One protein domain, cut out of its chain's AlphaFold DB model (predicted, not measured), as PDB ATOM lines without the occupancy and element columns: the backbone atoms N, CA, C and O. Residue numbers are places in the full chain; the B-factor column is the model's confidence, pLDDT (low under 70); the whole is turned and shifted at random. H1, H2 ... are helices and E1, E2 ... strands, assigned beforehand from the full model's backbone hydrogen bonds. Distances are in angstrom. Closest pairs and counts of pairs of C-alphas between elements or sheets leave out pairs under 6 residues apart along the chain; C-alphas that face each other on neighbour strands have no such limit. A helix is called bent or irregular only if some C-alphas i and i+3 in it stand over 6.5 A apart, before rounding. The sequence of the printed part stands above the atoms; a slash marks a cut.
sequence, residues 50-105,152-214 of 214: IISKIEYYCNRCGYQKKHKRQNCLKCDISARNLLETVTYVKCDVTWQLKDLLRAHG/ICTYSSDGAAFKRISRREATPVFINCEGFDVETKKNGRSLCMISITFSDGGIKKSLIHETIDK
ATOM      1  N   ILE A  50     -29.542  22.489 -12.448       63.81
ATOM      2  CA  ILE A  50     -30.495  21.460 -12.017       63.81
ATOM      3  C   ILE A  50     -31.222  21.949 -10.768       63.81
ATOM      4  O   ILE A  50     -32.342  21.539 -10.547       63.81
ATOM      5  N   ILE A  51     -30.634  22.851  -9.978       72.06
ATOM      6  CA  ILE A  51     -31.272  23.578  -8.884       72.06
ATOM      7  C   ILE A  51     -32.022  24.808  -9.418       72.06
ATOM      8  O   ILE A  51     -31.407  25.768  -9.870       72.06
ATOM      9  N   SER A  52     -33.347  24.820  -9.288       77.75
ATOM     10  CA  SER A  52     -34.198  25.958  -9.658       77.75
ATOM     11  C   SER A  52     -34.426  26.939  -8.507       77.75
ATOM     12  O   SER A  52     -34.632  28.132  -8.733       77.75
ATOM     13  N   LYS A  53     -34.428  26.461  -7.257       80.12
ATOM     14  CA  LYS A  53     -34.668  27.302  -6.076       80.12
ATOM     15  C   LYS A  53     -34.098  26.664  -4.819       80.12
ATOM     16  O   LYS A  53     -34.129  25.447  -4.672       80.12
ATOM     17  N   ILE A  54     -33.654  27.492  -3.876       81.75
ATOM     18  CA  ILE A  54     -33.310  27.056  -2.521       81.75
ATOM     19  C   ILE A  54     -34.184  27.817  -1.530       81.75
ATOM     20  O   ILE A  54     -34.253  29.046  -1.557       81.75
ATOM     21  N   GLU A  55     -34.848  27.079  -0.650       84.44
ATOM     22  CA  GLU A  55     -35.714  27.604   0.396       84.44
ATOM     23  C   GLU A  55     -35.317  27.018   1.749       84.44
ATOM     24  O   GLU A  55     -34.733  25.938   1.851       84.44
ATOM     25  N   TYR A  56     -35.624  27.753   2.811       85.56
ATOM     26  CA  TYR A  56     -35.276  27.370   4.171       85.56
ATOM     27  C   TYR A  56     -36.543  27.296   4.999       85.56
ATOM     28  O   TYR A  56     -37.379  28.193   4.935       85.56
ATOM     29  N   TYR A  57     -36.664  26.262   5.817       85.62
ATOM     30  CA  TYR A  57     -37.828  26.040   6.664       85.62
ATOM     31  C   TYR A  57     -37.387  25.724   8.088       85.62
ATOM     32  O   TYR A  57     -36.302  25.195   8.320       85.62
ATOM     33  N   CYS A  58     -38.207  26.072   9.073       83.38
ATOM     34  CA  CYS A  58     -38.005  25.602  10.437       83.38
ATOM     35  C   CYS A  58     -38.263  24.095  10.506       83.38
ATOM     36  O   CYS A  58     -39.323  23.641  10.087       83.38
ATOM     37  N   ASN A  59     -37.330  23.332  11.078       78.50
ATOM     38  CA  ASN A  59     -37.499  21.884  11.231       78.50
ATOM     39  C   ASN A  59     -38.597  21.484  12.230       78.50
ATOM     40  O   ASN A  59     -39.037  20.343  12.197       78.50
ATOM     41  N   ARG A  60     -39.029  22.396  13.113       77.94
ATOM     42  CA  ARG A  60     -40.064  22.121  14.122       77.94
ATOM     43  C   ARG A  60     -41.475  22.387  13.609       77.94
ATOM     44  O   ARG A  60     -42.345  21.545  13.758       77.94
ATOM     45  N   CYS A  61     -41.709  23.567  13.034       82.38
ATOM     46  CA  CYS A  61     -43.056  24.016  12.656       82.38
ATOM     47  C   CYS A  61     -43.264  24.187  11.144       82.38
ATOM     48  O   CYS A  61     -44.332  24.619  10.723       82.38
ATOM     49  N   GLY A  62     -42.234  23.947  10.324       82.31
ATOM     50  CA  GLY A  62     -42.315  24.094   8.869       82.31
ATOM     51  C   GLY A  62     -42.410  25.538   8.361       82.31
ATOM     52  O   GLY A  62     -42.594  25.748   7.170       82.31
ATOM     53  N   TYR A  63     -42.282  26.559   9.217       85.38
ATOM     54  CA  TYR A  63     -42.352  27.957   8.775       85.38
ATOM     55  C   TYR A  63     -41.189  28.328   7.845       85.38
ATOM     56  O   TYR A  63     -40.029  28.068   8.179       85.38
ATOM     57  N   GLN A  64     -41.489  28.987   6.720       88.31
ATOM     58  CA  GLN A  64     -40.480  29.429   5.758       88.31
ATOM     59  C   GLN A  64     -39.623  30.568   6.329       88.31
ATOM     60  O   GLN A  64     -40.112  31.631   6.705       88.31
ATOM     61  N   LYS A  65     -38.312  30.347   6.367       85.50
ATOM     62  CA  LYS A  65     -37.300  31.330   6.752       85.50
ATOM     63  C   LYS A  65     -36.812  32.068   5.505       85.50
ATOM     64  O   LYS A  65     -36.606  31.465   4.455       85.50
ATOM     65  N   LYS A  66     -36.542  33.369   5.638       85.00
ATOM     66  CA  LYS A  66     -35.941  34.184   4.570       85.00
ATOM     67  C   LYS A  66     -34.476  33.808   4.333       85.00
ATOM     68  O   LYS A  66     -33.993  33.868   3.207       85.00
ATOM     69  N   HIS A  67     -33.774  33.394   5.389       82.25
ATOM     70  CA  HIS A  67     -32.368  32.992   5.334       82.25
ATOM     71  C   HIS A  67     -32.099  31.736   6.173       82.25
ATOM     72  O   HIS A  67     -32.762  31.497   7.184       82.25
ATOM     73  N   LYS A  68     -31.059  30.972   5.805       78.50
ATOM     74  CA  LYS A  68     -30.677  29.709   6.469       78.50
ATOM     75  C   LYS A  68     -30.488  29.841   7.987       78.50
ATOM     76  O   LYS A  68     -30.904  28.967   8.744       78.50
ATOM     77  N   ARG A  69     -29.860  30.938   8.429       78.81
ATOM     78  CA  ARG A  69     -29.532  31.235   9.838       78.81
ATOM     79  C   ARG A  69     -30.446  32.308  10.441       78.81
ATOM     80  O   ARG A  69     -29.985  33.204  11.142       78.81
ATOM     81  N   GLN A  70     -31.737  32.239  10.131       81.50
ATOM     82  CA  GLN A  70     -32.757  33.088  10.742       81.50
ATOM     83  C   GLN A  70     -33.504  32.325  11.844       81.50
ATOM     84  O   GLN A  70     -33.752  31.120  11.719       81.50
ATOM     85  N   ASN A  71     -33.895  33.041  12.899       81.19
ATOM     86  CA  ASN A  71     -34.840  32.520  13.880       81.19
ATOM     87  C   ASN A  71     -36.187  32.267  13.198       81.19
ATOM     88  O   ASN A  71     -36.629  33.036  12.340       81.19
ATOM     89  N   CYS A  72     -36.844  31.180  13.574       82.44
ATOM     90  CA  CYS A  72     -38.241  30.992  13.229       82.44
ATOM     91  C   CYS A  72     -39.088  32.066  13.923       82.44
ATOM     92  O   CYS A  72     -38.984  32.237  15.130       82.44
ATOM     93  N   LEU A  73     -39.958  32.742  13.173       85.25
ATOM     94  CA  LEU A  73     -40.866  33.755  13.724       85.25
ATOM     95  C   LEU A  73     -42.063  33.154  14.480       85.25
ATOM     96  O   LEU A  73     -42.817  33.892  15.097       85.25
ATOM     97  N   LYS A  74     -42.256  31.830  14.400       84.94
ATOM     98  CA  LYS A  74     -43.348  31.102  15.063       84.94
ATOM     99  C   LYS A  74     -42.906  30.273  16.271       84.94
ATOM    100  O   LYS A  74     -43.761  29.800  17.004       84.94
ATOM    101  N   CYS A  75     -41.605  30.040  16.445       80.62
ATOM    102  CA  CYS A  75     -41.086  29.218  17.536       80.62
ATOM    103  C   CYS A  75     -40.231  30.081  18.458       80.62
ATOM    104  O   CYS A  75     -39.178  30.553  18.030       80.62
ATOM    105  N   ASP A  76     -40.613  30.174  19.728       67.50
ATOM    106  CA  ASP A  76     -39.892  30.962  20.739       67.50
ATOM    107  C   ASP A  76     -38.460  30.460  20.988       67.50
ATOM    108  O   ASP A  76     -37.585  31.212  21.407       67.50
ATOM    109  N   ILE A  77     -38.197  29.184  20.678       63.72
ATOM    110  CA  ILE A  77     -36.932  28.486  20.967       63.72
ATOM    111  C   ILE A  77     -36.104  28.258  19.689       63.72
ATOM    112  O   ILE A  77     -35.147  27.488  19.690       63.72
ATOM    113  N   SER A  78     -36.438  28.905  18.565       56.47
ATOM    114  CA  SER A  78     -35.589  28.795  17.375       56.47
ATOM    115  C   SER A  78     -34.355  29.675  17.535       56.47
ATOM    116  O   SER A  78     -34.366  30.854  17.178       56.47
ATOM    117  N   ALA A  79     -33.268  29.093  18.032       55.22
ATOM    118  CA  ALA A  79     -31.965  29.735  17.963       55.22
ATOM    119  C   ALA A  79     -31.550  29.880  16.486       55.22
ATOM    120  O   ALA A  79     -32.063  29.178  15.606       55.22
ATOM    121  N   ARG A  80     -30.557  30.733  16.192       59.91
ATOM    122  CA  ARG A  80     -29.864  30.797  14.883       59.91
ATOM    123  C   ARG A  80     -29.038  29.526  14.612       59.91
ATOM    124  O   ARG A  80     -27.908  29.590  14.132       59.91
ATOM    125  N   ASN A  81     -29.567  28.366  14.980       65.56
ATOM    126  CA  ASN A  81     -28.924  27.080  14.892       65.56
ATOM    127  C   ASN A  81     -29.234  26.464  13.529       65.56
ATOM    128  O   ASN A  81     -30.393  26.321  13.138       65.56
ATOM    129  N   LEU A  82     -28.180  26.079  12.812       64.50
ATOM    130  CA  LEU A  82     -28.299  25.334  11.560       64.50
ATOM    131  C   LEU A  82     -29.073  24.031  11.765       64.50
ATOM    132  O   LEU A  82     -29.819  23.639  10.875       64.50
ATOM    133  N   LEU A  83     -28.975  23.439  12.962       69.19
ATOM    134  CA  LEU A  83     -29.662  22.200  13.309       69.19
ATOM    135  C   LEU A  83     -31.195  22.323  13.363       69.19
ATOM    136  O   LEU A  83     -31.892  21.329  13.533       69.19
ATOM    137  N   GLU A  84     -31.727  23.547  13.268       73.31
ATOM    138  CA  GLU A  84     -33.164  23.844  13.308       73.31
ATOM    139  C   GLU A  84     -33.708  24.378  11.978       73.31
ATOM    140  O   GLU A  84     -34.797  24.966  11.903       73.31
ATOM    141  N   THR A  85     -32.930  24.198  10.912       78.31
ATOM    142  CA  THR A  85     -33.287  24.598   9.557       78.31
ATOM    143  C   THR A  85     -33.288  23.379   8.640       78.31
ATOM    144  O   THR A  85     -32.285  22.683   8.498       78.31
ATOM    145  N   VAL A  86     -34.418  23.155   7.977       81.31
ATOM    146  CA  VAL A  86     -34.509  22.301   6.792       81.31
ATOM    147  C   VAL A  86     -34.153  23.160   5.591       81.31
ATOM    148  O   VAL A  86     -34.700  24.250   5.413       81.31
ATOM    149  N   THR A  87     -33.222  22.685   4.777       81.88
ATOM    150  CA  THR A  87     -32.949  23.276   3.469       81.88
ATOM    151  C   THR A  87     -33.697  22.463   2.428       81.88
ATOM    152  O   THR A  87     -33.539  21.247   2.356       81.88
ATOM    153  N   TYR A  88     -34.525  23.142   1.649       82.25
ATOM    154  CA  TYR A  88     -35.246  22.589   0.518       82.25
ATOM    155  C   TYR A  88     -34.587  23.090  -0.758       82.25
ATOM    156  O   TYR A  88     -34.495  24.296  -0.986       82.25
ATOM    157  N   VAL A  89     -34.120  22.167  -1.579       80.00
ATOM    158  CA  VAL A  89     -33.535  22.452  -2.884       80.00
ATOM    159  C   VAL A  89     -34.521  21.949  -3.919       80.00
ATOM    160  O   VAL A  89     -34.718  20.745  -4.042       80.00
ATOM    161  N   LYS A  90     -35.171  22.863  -4.634       81.44
ATOM    162  CA  LYS A  90     -36.029  22.541  -5.771       81.44
ATOM    163  C   LYS A  90     -35.163  22.383  -7.006       81.44
ATOM    164  O   LYS A  90     -34.277  23.206  -7.236       81.44
ATOM    165  N   CYS A  91     -35.471  21.385  -7.821       80.50
ATOM    166  CA  CYS A  91     -34.766  21.131  -9.059       80.50
ATOM    167  C   CYS A  91     -35.574  21.544 -10.303       80.50
ATOM    168  O   CYS A  91     -36.798  21.681 -10.245       80.50
ATOM    169  N   ASP A  92     -34.900  21.809 -11.423       82.94
ATOM    170  CA  ASP A  92     -35.514  21.987 -12.737       82.94
ATOM    171  C   ASP A  92     -35.783  20.612 -13.353       82.94
ATOM    172  O   ASP A  92     -34.950  20.002 -14.028       82.94
ATOM    173  N   VAL A  93     -36.969  20.091 -13.059       84.25
ATOM    174  CA  VAL A  93     -37.450  18.820 -13.607       84.25
ATOM    175  C   VAL A  93     -37.710  18.937 -15.105       84.25
ATOM    176  O   VAL A  93     -37.505  17.977 -15.836       84.25
ATOM    177  N   THR A  94     -38.138  20.107 -15.582       86.06
ATOM    178  CA  THR A  94     -38.480  20.311 -16.993       86.06
ATOM    179  C   THR A  94     -37.254  20.135 -17.872       86.06
ATOM    180  O   THR A  94     -37.335  19.485 -18.912       86.06
ATOM    181  N   TRP A  95     -36.119  20.703 -17.463       84.38
ATOM    182  CA  TRP A  95     -34.860  20.520 -18.173       84.38
ATOM    183  C   TRP A  95     -34.422  19.050 -18.171       84.38
ATOM    184  O   TRP A  95     -34.173  18.503 -19.244       84.38
ATOM    185  N   GLN A  96     -34.440  18.389 -17.005       83.94
ATOM    186  CA  GLN A  96     -34.077  16.968 -16.875       83.94
ATOM    187  C   GLN A  96     -34.952  16.068 -17.761       83.94
ATOM    188  O   GLN A  96     -34.443  15.206 -18.472       83.94
ATOM    189  N   LEU A  97     -36.266  16.307 -17.771       87.50
ATOM    190  CA  LEU A  97     -37.208  15.576 -18.615       87.50
ATOM    191  C   LEU A  97     -36.959  15.829 -20.099       87.50
ATOM    192  O   LEU A  97     -36.975  14.888 -20.883       87.50
ATOM    193  N   LYS A  98     -36.725  17.081 -20.507       89.50
ATOM    194  CA  LYS A  98     -36.434  17.405 -21.911       89.50
ATOM    195  C   LYS A  98     -35.170  16.711 -22.396       89.50
ATOM    196  O   LYS A  98     -35.161  16.224 -23.522       89.50
ATOM    197  N   ASP A  99     -34.127  16.685 -21.576       85.94
ATOM    198  CA  ASP A  99     -32.876  16.006 -21.905       85.94
ATOM    199  C   ASP A  99     -33.089  14.491 -22.059       85.94
ATOM    200  O   ASP A  99     -32.786  13.918 -23.108       85.94
ATOM    201  N   LEU A 100     -33.763  13.874 -21.083       86.00
ATOM    202  CA  LEU A 100     -34.105  12.452 -21.108       86.00
ATOM    203  C   LEU A 100     -34.971  12.078 -22.323       86.00
ATOM    204  O   LEU A 100     -34.698  11.092 -23.005       86.00
ATOM    205  N   LEU A 101     -35.992  12.881 -22.632       90.94
ATOM    206  CA  LEU A 101     -36.890  12.650 -23.766       90.94
ATOM    207  C   LEU A 101     -36.202  12.869 -25.118       90.94
ATOM    208  O   LEU A 101     -36.525  12.169 -26.074       90.94
ATOM    209  N   ARG A 102     -35.236  13.791 -25.221       90.56
ATOM    210  CA  ARG A 102     -34.434  13.949 -26.446       90.56
ATOM    211  C   ARG A 102     -33.592  12.712 -26.731       90.56
ATOM    212  O   ARG A 102     -33.485  12.320 -27.888       90.56
ATOM    213  N   ALA A 103     -33.014  12.110 -25.695       88.06
ATOM    214  CA  ALA A 103     -32.173  10.928 -25.843       88.06
ATOM    215  C   ALA A 103     -32.996   9.644 -26.052       88.06
ATOM    216  O   ALA A 103     -32.695   8.851 -26.943       88.06
ATOM    217  N   HIS A 104     -34.059   9.457 -25.266       92.44
ATOM    218  CA  HIS A 104     -34.738   8.163 -25.127       92.44
ATOM    219  C   HIS A 104     -36.239   8.196 -25.425       92.44
ATOM    220  O   HIS A 104     -36.897   7.162 -25.368       92.44
ATOM    221  N   GLY A 105     -36.820   9.349 -25.772       92.25
ATOM    222  CA  GLY A 105     -38.271   9.487 -25.961       92.25
ATOM    223  C   GLY A 105     -38.857   8.537 -27.011       92.25
ATOM    224  O   GLY A 105     -39.997   8.106 -26.870       92.25
ATOM    225  N   ILE A 152     -46.245   8.927 -18.858       93.19
ATOM    226  CA  ILE A 152     -46.629   8.244 -17.620       93.19
ATOM    227  C   ILE A 152     -45.478   8.366 -16.623       93.19
ATOM    228  O   ILE A 152     -44.357   7.955 -16.912       93.19
ATOM    229  N   CYS A 153     -45.753   8.909 -15.440       88.75
ATOM    230  CA  CYS A 153     -44.740   9.133 -14.415       88.75
ATOM    231  C   CYS A 153     -45.165   8.560 -13.063       88.75
ATOM    232  O   CYS A 153     -46.331   8.660 -12.678       88.75
ATOM    233  N   THR A 154     -44.202   8.041 -12.307       85.50
ATOM    234  CA  THR A 154     -44.365   7.715 -10.884       85.50
ATOM    235  C   THR A 154     -43.517   8.653 -10.036       85.50
ATOM    236  O   THR A 154     -42.510   9.184 -10.498       85.50
ATOM    237  N   TYR A 155     -43.938   8.908  -8.798       82.94
ATOM    238  CA  TYR A 155     -43.162   9.695  -7.846       82.94
ATOM    239  C   TYR A 155     -42.657   8.792  -6.727       82.94
ATOM    240  O   TYR A 155     -43.351   7.871  -6.294       82.94
ATOM    241  N   SER A 156     -41.454   9.070  -6.243       75.81
ATOM    242  CA  SER A 156     -40.891   8.382  -5.090       75.81
ATOM    243  C   SER A 156     -40.127   9.355  -4.207       75.81
ATOM    244  O   SER A 156     -39.521  10.323  -4.666       75.81
ATOM    245  N   SER A 157     -40.170   9.098  -2.908       74.44
ATOM    246  CA  SER A 157     -39.298   9.735  -1.934       74.44
ATOM    247  C   SER A 157     -38.713   8.628  -1.083       74.44
ATOM    248  O   SER A 157     -39.468   7.907  -0.431       74.44
ATOM    249  N   ASP A 158     -37.396   8.486  -1.103       60.22
ATOM    250  CA  ASP A 158     -36.705   7.561  -0.214       60.22
ATOM    251  C   ASP A 158     -35.689   8.350   0.609       60.22
ATOM    252  O   ASP A 158     -34.885   9.113   0.069       60.22
ATOM    253  N   GLY A 159     -35.784   8.236   1.931       54.78
ATOM    254  CA  GLY A 159     -34.921   8.956   2.856       54.78
ATOM    255  C   GLY A 159     -33.573   8.254   2.961       54.78
ATOM    256  O   GLY A 159     -33.487   7.144   3.479       54.78
ATOM    257  N   ALA A 160     -32.494   8.905   2.530       51.06
ATOM    258  CA  ALA A 160     -31.150   8.365   2.677       51.06
ATOM    259  C   ALA A 160     -30.485   8.928   3.944       51.06
ATOM    260  O   ALA A 160     -30.110  10.102   4.022       51.06
ATOM    261  N   ALA A 161     -30.290   8.072   4.951       44.31
ATOM    262  CA  ALA A 161     -29.452   8.394   6.103       44.31
ATOM    263  C   ALA A 161     -27.972   8.168   5.746       44.31
ATOM    264  O   ALA A 161     -27.494   7.031   5.676       44.31
ATOM    265  N   PHE A 162     -27.210   9.245   5.532       44.91
ATOM    266  CA  PHE A 162     -25.783   9.138   5.217       44.91
ATOM    267  C   PHE A 162     -24.979   8.705   6.451       44.91
ATOM    268  O   PHE A 162     -24.611   9.509   7.305       44.91
ATOM    269  N   LYS A 163     -24.670   7.405   6.532       39.53
ATOM    270  CA  LYS A 163     -24.103   6.735   7.717       39.53
ATOM    271  C   LYS A 163     -22.754   7.259   8.240       39.53
ATOM    272  O   LYS A 163     -22.360   6.822   9.318       39.53
ATOM    273  N   ARG A 164     -22.004   8.114   7.524       39.91
ATOM    274  CA  ARG A 164     -20.584   8.356   7.873       39.91
ATOM    275  C   ARG A 164     -20.003   9.770   7.784       39.91
ATOM    276  O   ARG A 164     -18.880   9.925   8.244       39.91
ATOM    277  N   ILE A 165     -20.690  10.791   7.260       39.59
ATOM    278  CA  ILE A 165     -20.029  12.105   7.037       39.59
ATOM    279  C   ILE A 165     -20.761  13.290   7.685       39.59
ATOM    280  O   ILE A 165     -20.149  14.303   8.000       39.59
ATOM    281  N   SER A 166     -22.047  13.169   8.008       45.50
ATOM    282  CA  SER A 166     -22.745  14.146   8.850       45.50
ATOM    283  C   SER A 166     -24.045  13.529   9.355       45.50
ATOM    284  O   SER A 166     -24.610  12.673   8.680       45.50
ATOM    285  N   ARG A 167     -24.568  13.966  10.506       50.69
ATOM    286  CA  ARG A 167     -25.949  13.652  10.931       50.69
ATOM    287  C   ARG A 167     -26.978  14.351  10.022       50.69
ATOM    288  O   ARG A 167     -27.945  14.900  10.521       50.69
ATOM    289  N   ARG A 168     -26.726  14.472   8.718       56.12
ATOM    290  CA  ARG A 168     -27.641  15.079   7.755       56.12
ATOM    291  C   ARG A 168     -28.491  13.970   7.176       56.12
ATOM    292  O   ARG A 168     -27.982  13.086   6.491       56.12
ATOM    293  N   GLU A 169     -29.775  14.027   7.471       63.16
ATOM    294  CA  GLU A 169     -30.761  13.264   6.723       63.16
ATOM    295  C   GLU A 169     -31.060  14.062   5.462       63.16
ATOM    296  O   GLU A 169     -31.391  15.249   5.555       63.16
ATOM    297  N   ALA A 170     -30.881  13.432   4.301       68.75
ATOM    298  CA  ALA A 170     -31.347  13.983   3.044       68.75
ATOM    299  C   ALA A 170     -32.449  13.085   2.494       68.75
ATOM    300  O   ALA A 170     -32.272  11.875   2.360       68.75
ATOM    301  N   THR A 171     -33.569  13.700   2.149       71.19
ATOM    302  CA  THR A 171     -34.690  13.022   1.515       71.19
ATOM    303  C   THR A 171     -34.864  13.626   0.130       71.19
ATOM    304  O   THR A 171     -35.433  14.721   0.004       71.19
ATOM    305  N   PRO A 172     -34.299  12.987  -0.906       74.25
ATOM    306  CA  PRO A 172     -34.621  13.320  -2.279       74.25
ATOM    307  C   PRO A 172     -36.053  12.900  -2.626       74.25
ATOM    308  O   PRO A 172     -36.571  11.893  -2.143       74.25
ATOM    309  N   VAL A 173     -36.671  13.679  -3.505       77.19
ATOM    310  CA  VAL A 173     -37.939  13.365  -4.156       77.19
ATOM    311  C   VAL A 173     -37.668  13.266  -5.647       77.19
ATOM    312  O   VAL A 173     -37.131  14.200  -6.251       77.19
ATOM    313  N   PHE A 174     -38.048  12.144  -6.239       80.38
ATOM    314  CA  PHE A 174     -37.846  11.844  -7.647       80.38
ATOM    315  C   PHE A 174     -39.180  11.693  -8.369       80.38
ATOM    316  O   PHE A 174     -40.188  11.285  -7.789       80.38
ATOM    317  N   ILE A 175     -39.148  11.986  -9.661       84.31
ATOM    318  CA  ILE A 175     -40.125  11.526 -10.633       84.31
ATOM    319  C   ILE A 175     -39.423  10.538 -11.561       84.31
ATOM    320  O   ILE A 175     -38.344  10.818 -12.080       84.31
ATOM    321  N   ASN A 176     -40.015   9.367 -11.740       84.62
ATOM    322  CA  ASN A 176     -39.562   8.374 -12.694       84.62
ATOM    323  C   ASN A 176     -40.486   8.410 -13.904       84.62
ATOM    324  O   ASN A 176     -41.699   8.239 -13.763       84.62
ATOM    325  N   CYS A 177     -39.917   8.606 -15.085       86.31
ATOM    326  CA  CYS A 177     -40.660   8.434 -16.322       86.31
ATOM    327  C   CYS A 177     -40.755   6.948 -16.662       86.31
ATOM    328  O   CYS A 177     -39.754   6.238 -16.799       86.31
ATOM    329  N   GLU A 178     -41.983   6.471 -16.782       88.25
ATOM    330  CA  GLU A 178     -42.294   5.090 -17.103       88.25
ATOM    331  C   GLU A 178     -42.421   4.905 -18.618       88.25
ATOM    332  O   GLU A 178     -42.820   5.812 -19.339       88.25
ATOM    333  N   GLY A 179     -42.112   3.706 -19.110       86.50
ATOM    334  CA  GLY A 179     -42.172   3.382 -20.540       86.50
ATOM    335  C   GLY A 179     -40.815   3.168 -21.205       86.50
ATOM    336  O   GLY A 179     -40.758   2.472 -22.215       86.50
ATOM    337  N   PHE A 180     -39.733   3.663 -20.595       89.50
ATOM    338  CA  PHE A 180     -38.365   3.359 -21.020       89.50
ATOM    339  C   PHE A 180     -38.001   1.889 -20.825       89.50
ATOM    340  O   PHE A 180     -38.520   1.215 -19.922       89.50
ATOM    341  N   ASP A 181     -37.051   1.431 -21.631       86.38
ATOM    342  CA  ASP A 181     -36.501   0.092 -21.532       86.38
ATOM    343  C   ASP A 181     -35.714  -0.116 -20.241       86.38
ATOM    344  O   ASP A 181     -35.175   0.809 -19.626       86.38
ATOM    345  N   VAL A 182     -35.633  -1.381 -19.822       81.69
ATOM    346  CA  VAL A 182     -34.953  -1.772 -18.581       81.69
ATOM    347  C   VAL A 182     -33.503  -1.288 -18.572       81.69
ATOM    348  O   VAL A 182     -33.042  -0.802 -17.545       81.69
ATOM    349  N   GLU A 183     -32.805  -1.362 -19.708       81.38
ATOM    350  CA  GLU A 183     -31.423  -0.884 -19.847       81.38
ATOM    351  C   GLU A 183     -31.300   0.628 -19.630       81.38
ATOM    352  O   GLU A 183     -30.404   1.074 -18.911       81.38
ATOM    353  N   THR A 184     -32.231   1.412 -20.173       80.06
ATOM    354  CA  THR A 184     -32.290   2.869 -19.992       80.06
ATOM    355  C   THR A 184     -32.626   3.236 -18.549       80.06
ATOM    356  O   THR A 184     -32.088   4.203 -18.020       80.06
ATOM    357  N   LYS A 185     -33.433   2.428 -17.855       75.12
ATOM    358  CA  LYS A 185     -33.754   2.621 -16.430       75.12
ATOM    359  C   LYS A 185     -32.612   2.244 -15.474       75.12
ATOM    360  O   LYS A 185     -32.643   2.638 -14.303       75.12
ATOM    361  N   LYS A 186     -31.595   1.493 -15.923       72.69
ATOM    362  CA  LYS A 186     -30.484   1.071 -15.051       72.69
ATOM    363  C   LYS A 186     -29.760   2.272 -14.449       72.69
ATOM    364  O   LYS A 186     -29.574   3.311 -15.082       72.69
ATOM    365  N   ASN A 187     -29.305   2.094 -13.211       65.81
ATOM    366  CA  ASN A 187     -28.545   3.092 -12.454       65.81
ATOM    367  C   ASN A 187     -29.278   4.434 -12.260       65.81
ATOM    368  O   ASN A 187     -28.629   5.461 -12.082       65.81
ATOM    369  N   GLY A 188     -30.617   4.439 -12.300       65.75
ATOM    370  CA  GLY A 188     -31.421   5.631 -12.018       65.75
ATOM    371  C   GLY A 188     -31.408   6.688 -13.124       65.75
ATOM    372  O   GLY A 188     -31.779   7.826 -12.868       65.75
ATOM    373  N   ARG A 189     -31.003   6.339 -14.350       70.19
ATOM    374  CA  ARG A 189     -30.942   7.277 -15.488       70.19
ATOM    375  C   ARG A 189     -32.306   7.811 -15.932       70.19
ATOM    376  O   ARG A 189     -32.367   8.883 -16.518       70.19
ATOM    377  N   SER A 190     -33.388   7.096 -15.629       71.31
ATOM    378  CA  SER A 190     -34.763   7.548 -15.873       71.31
ATOM    379  C   SER A 190     -35.357   8.381 -14.729       71.31
ATOM    380  O   SER A 190     -36.509   8.809 -14.820       71.31
ATOM    381  N   LEU A 191     -34.605   8.582 -13.638       74.75
ATOM    382  CA  LEU A 191     -35.044   9.366 -12.489       74.75
ATOM    383  C   LEU A 191     -34.701  10.836 -12.712       74.75
ATOM    384  O   LEU A 191     -33.533  11.207 -12.811       74.75
ATOM    385  N   CYS A 192     -35.719  11.686 -12.704       81.94
ATOM    386  CA  CYS A 192     -35.538  13.122 -12.596       81.94
ATOM    387  C   CYS A 192     -35.768  13.541 -11.144       81.94
ATOM    388  O   CYS A 192     -36.741  13.156 -10.495       81.94
ATOM    389  N   MET A 193     -34.870  14.352 -10.611       79.94
ATOM    390  CA  MET A 193     -34.979  14.852  -9.251       79.94
ATOM    391  C   MET A 193     -35.919  16.052  -9.221       79.94
ATOM    392  O   MET A 193     -35.695  17.029  -9.935       79.94
ATOM    393  N   ILE A 194     -36.960  15.986  -8.390       79.88
ATOM    394  CA  ILE A 194     -37.873  17.104  -8.126       79.88
ATOM    395  C   ILE A 194     -37.266  18.030  -7.085       79.88
ATOM    396  O   ILE A 194     -37.272  19.255  -7.246       79.88
ATOM    397  N   SER A 195     -36.772  17.451  -5.998       78.75
ATOM    398  CA  SER A 195     -36.188  18.211  -4.908       78.75
ATOM    399  C   SER A 195     -35.319  17.351  -4.004       78.75
ATOM    400  O   SER A 195     -35.397  16.125  -4.015       78.75
ATOM    401  N   ILE A 196     -34.503  18.012  -3.187       76.88
ATOM    402  CA  ILE A 196     -33.843  17.406  -2.035       76.88
ATOM    403  C   ILE A 196     -34.174  18.249  -0.814       76.88
ATOM    404  O   ILE A 196     -33.938  19.459  -0.790       76.88
ATOM    405  N   THR A 197     -34.674  17.599   0.227       76.31
ATOM    406  CA  THR A 197     -34.718  18.183   1.567       76.31
ATOM    407  C   THR A 197     -33.544  17.667   2.370       76.31
ATOM    408  O   THR A 197     -33.257  16.476   2.337       76.31
ATOM    409  N   PHE A 198     -32.863  18.532   3.112       76.31
ATOM    410  CA  PHE A 198     -31.918  18.076   4.124       76.31
ATOM    411  C   PHE A 198     -32.035  18.877   5.410       76.31
ATOM    412  O   PHE A 198     -32.213  20.099   5.400       76.31
ATOM    413  N   SER A 199     -31.913  18.172   6.530       69.19
ATOM    414  CA  SER A 199     -31.849  18.767   7.859       69.19
ATOM    415  C   SER A 199     -30.455  18.550   8.429       69.19
ATOM    416  O   SER A 199     -29.987  17.419   8.565       69.19
ATOM    417  N   ASP A 200     -29.774  19.647   8.753       62.19
ATOM    418  CA  ASP A 200     -28.559  19.589   9.557       62.19
ATOM    419  C   ASP A 200     -28.946  18.999  10.936       62.19
ATOM    420  O   ASP A 200     -29.785  19.557  11.627       62.19
ATOM    421  N   GLY A 201     -28.394  17.849  11.346       54.59
ATOM    422  CA  GLY A 201     -28.614  17.277  12.689       54.59
ATOM    423  C   GLY A 201     -29.556  16.076  12.805       54.59
ATOM    424  O   GLY A 201     -29.556  15.454  13.871       54.59
ATOM    425  N   GLY A 202     -30.276  15.733  11.733       51.19
ATOM    426  CA  GLY A 202     -31.216  14.612  11.673       51.19
ATOM    427  C   GLY A 202     -32.481  14.892  12.483       51.19
ATOM    428  O   GLY A 202     -32.521  15.826  13.293       51.19
ATOM    429  N   ILE A 203     -33.529  14.088  12.295       45.50
ATOM    430  CA  ILE A 203     -34.680  14.101  13.199       45.50
ATOM    431  C   ILE A 203     -34.157  13.745  14.595       45.50
ATOM    432  O   ILE A 203     -33.725  12.620  14.866       45.50
ATOM    433  N   LYS A 204     -34.153  14.719  15.514       47.59
ATOM    434  CA  LYS A 204     -33.809  14.441  16.911       47.59
ATOM    435  C   LYS A 204     -34.834  13.440  17.434       47.59
ATOM    436  O   LYS A 204     -35.995  13.798  17.588       47.59
ATOM    437  N   LYS A 205     -34.400  12.214  17.744       44.28
ATOM    438  CA  LYS A 205     -35.236  11.140  18.322       44.28
ATOM    439  C   LYS A 205     -36.098  11.594  19.511       44.28
ATOM    440  O   LYS A 205     -37.142  11.006  19.751       44.28
ATOM    441  N   SER A 206     -35.709  12.662  20.211       46.28
ATOM    442  CA  SER A 206     -36.517  13.291  21.262       46.28
ATOM    443  C   SER A 206     -37.893  13.791  20.786       46.28
ATOM    444  O   SER A 206     -38.826  13.775  21.574       46.28
ATOM    445  N   LEU A 207     -38.053  14.174  19.512       42.19
ATOM    446  CA  LEU A 207     -39.347  14.579  18.936       42.19
ATOM    447  C   LEU A 207     -40.289  13.391  18.684       42.19
ATOM    448  O   LEU A 207     -41.502  13.558  18.722       42.19
ATOM    449  N   ILE A 208     -39.751  12.186  18.463       44.53
ATOM    450  CA  ILE A 208     -40.572  10.973  18.309       44.53
ATOM    451  C   ILE A 208     -41.194  10.599  19.661       44.53
ATOM    452  O   ILE A 208     -42.362  10.234  19.712       44.53
ATOM    453  N   HIS A 209     -40.453  10.774  20.759       39.09
ATOM    454  CA  HIS A 209     -40.973  10.537  22.108       39.09
ATOM    455  C   HIS A 209     -42.044  11.560  22.525       39.09
ATOM    456  O   HIS A 209     -43.041  11.171  23.116       39.09
ATOM    457  N   GLU A 210     -41.928  12.833  22.130       42.41
ATOM    458  CA  GLU A 210     -42.966  13.846  22.412       42.41
ATOM    459  C   GLU A 210     -44.269  13.666  21.606       42.41
ATOM    460  O   GLU A 210     -45.282  14.267  21.957       42.41
ATOM    461  N   THR A 211     -44.265  12.848  20.546       40.22
ATOM    462  CA  THR A 211     -45.462  12.588  19.717       40.22
ATOM    463  C   THR A 211     -46.172  11.281  20.096       40.22
ATOM    464  O   THR A 211     -47.274  11.035  19.626       40.22
ATOM    465  N   ILE A 212     -45.547  10.436  20.925       41.41
ATOM    466  CA  ILE A 212     -46.125   9.163  21.393       41.41
ATOM    467  C   ILE A 212     -46.802   9.324  22.768       41.41
ATOM    468  O   ILE A 212     -47.700   8.553  23.084       41.41
ATOM    469  N   ASP A 213     -46.447  10.362  23.535       34.28
ATOM    470  CA  ASP A 213     -47.047  10.669  24.847       34.28
ATOM    471  C   ASP A 213     -48.082  11.824  24.809       34.28
ATOM    472  O   ASP A 213     -48.330  12.493  25.818       34.28
ATOM    473  N   LYS A 214     -48.712  12.066  23.652       34.19
ATOM    474  CA  LYS A 214     -49.944  12.866  23.506       34.19
ATOM    475  C   LYS A 214     -50.948  12.128  22.638       34.19
ATOM    476  O   LYS A 214     -52.155  12.284  22.924       34.19
TER     477      LYS A 214
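What this domain is: This is residues 50 to 105 and 152 to 214 of the 214 residues of an uncharacterized protein of Caenorhabditis nigoni (UniProt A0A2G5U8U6). One long, twisted sheet of five antiparallel strands makes the body; beyond one of its ends sit the helices H1 and H2, and beyond the other lie much of the long loop of residues 59 to 84 and the small helix H3. Residues 208 to 214, mostly in H3, stick out free. The printed part has 119 residues with five named strands and three named helices, in the order E1 E2 H1 E3 E4 H2 E5 H3; the sheet's order is E1 E2 E5 E4 E3. The class is mixed, helices and strands, and the whole is loose, with a radius of gyration of the C-alphas of 17.5 A and an elongated outline of 51 by 30 by 30 A.

Where its parts are: Find C-alpha 51 at (-31.272, 23.578, -8.884); from there E1, residues 51 to 58, runs 20.6 A. E2, residues 85 to 91, covers 19.0 A, and H1, residues 93 to 105, 15.5 A. After the cut look for E3, residues 153 to 157, then E4, residues 169 to 177, which runs 25.5 A to C-alpha 177 at (-40.660, 8.434, -16.322). H2 holds residues 182 to 188 and is irregular, with C-alphas 184 and 187 8.4 A apart. E5, residues 191 to 199, covers 22.6 A and bends by 62 degrees at residue 194. H3, residues 206 to 212, ends at C-alpha 212 at (-46.125, 9.163, 21.393).

How they stand to each other: Begin at edge strand E1: it and E2 form a hairpin, with N 55 and O 88 2.8 A apart. E2 is antiparallel to E5 at 167 degrees, with N 89 and O 196 at 2.8 A. E5 is antiparallel to E4, with N 173 and O 195 at 2.8 A. E4 and edge strand E3 form a hairpin, with N 174 and O 156 at 2.8 A. H1 is on the sheet but at the sheet's level, its height over the sheet 1.3 A; its closest C-alpha pair with E5 is Val 93 and Ile 194, 5.8 A apart. H2 only grazes the sheet, with residues 185 to 188. H1 and H2 are close but not clearly touching, the closest C-alphas, of His 104 and Thr 184, being 7.8 A apart. H3 is not on the sheet. In H1 and H3 every O i to N i+4 pair is within hydrogen-bond range; in H2 1 of 3 is, beside 3 of 4 O i to N i+3 pairs.

The domain as a whole: The two C-alphas farthest apart, of Arg 102 and Asp 213, are 52.9 A apart. Residues 106 to 151 are not printed; C-alphas 105 and 152 are 11.9 A apart across the cut. The links E1 to E2 and E3 to E4 are long. Look for low confidence, under 70, at residues 76 to 83, 158 to 170 and 199 to 214, among others.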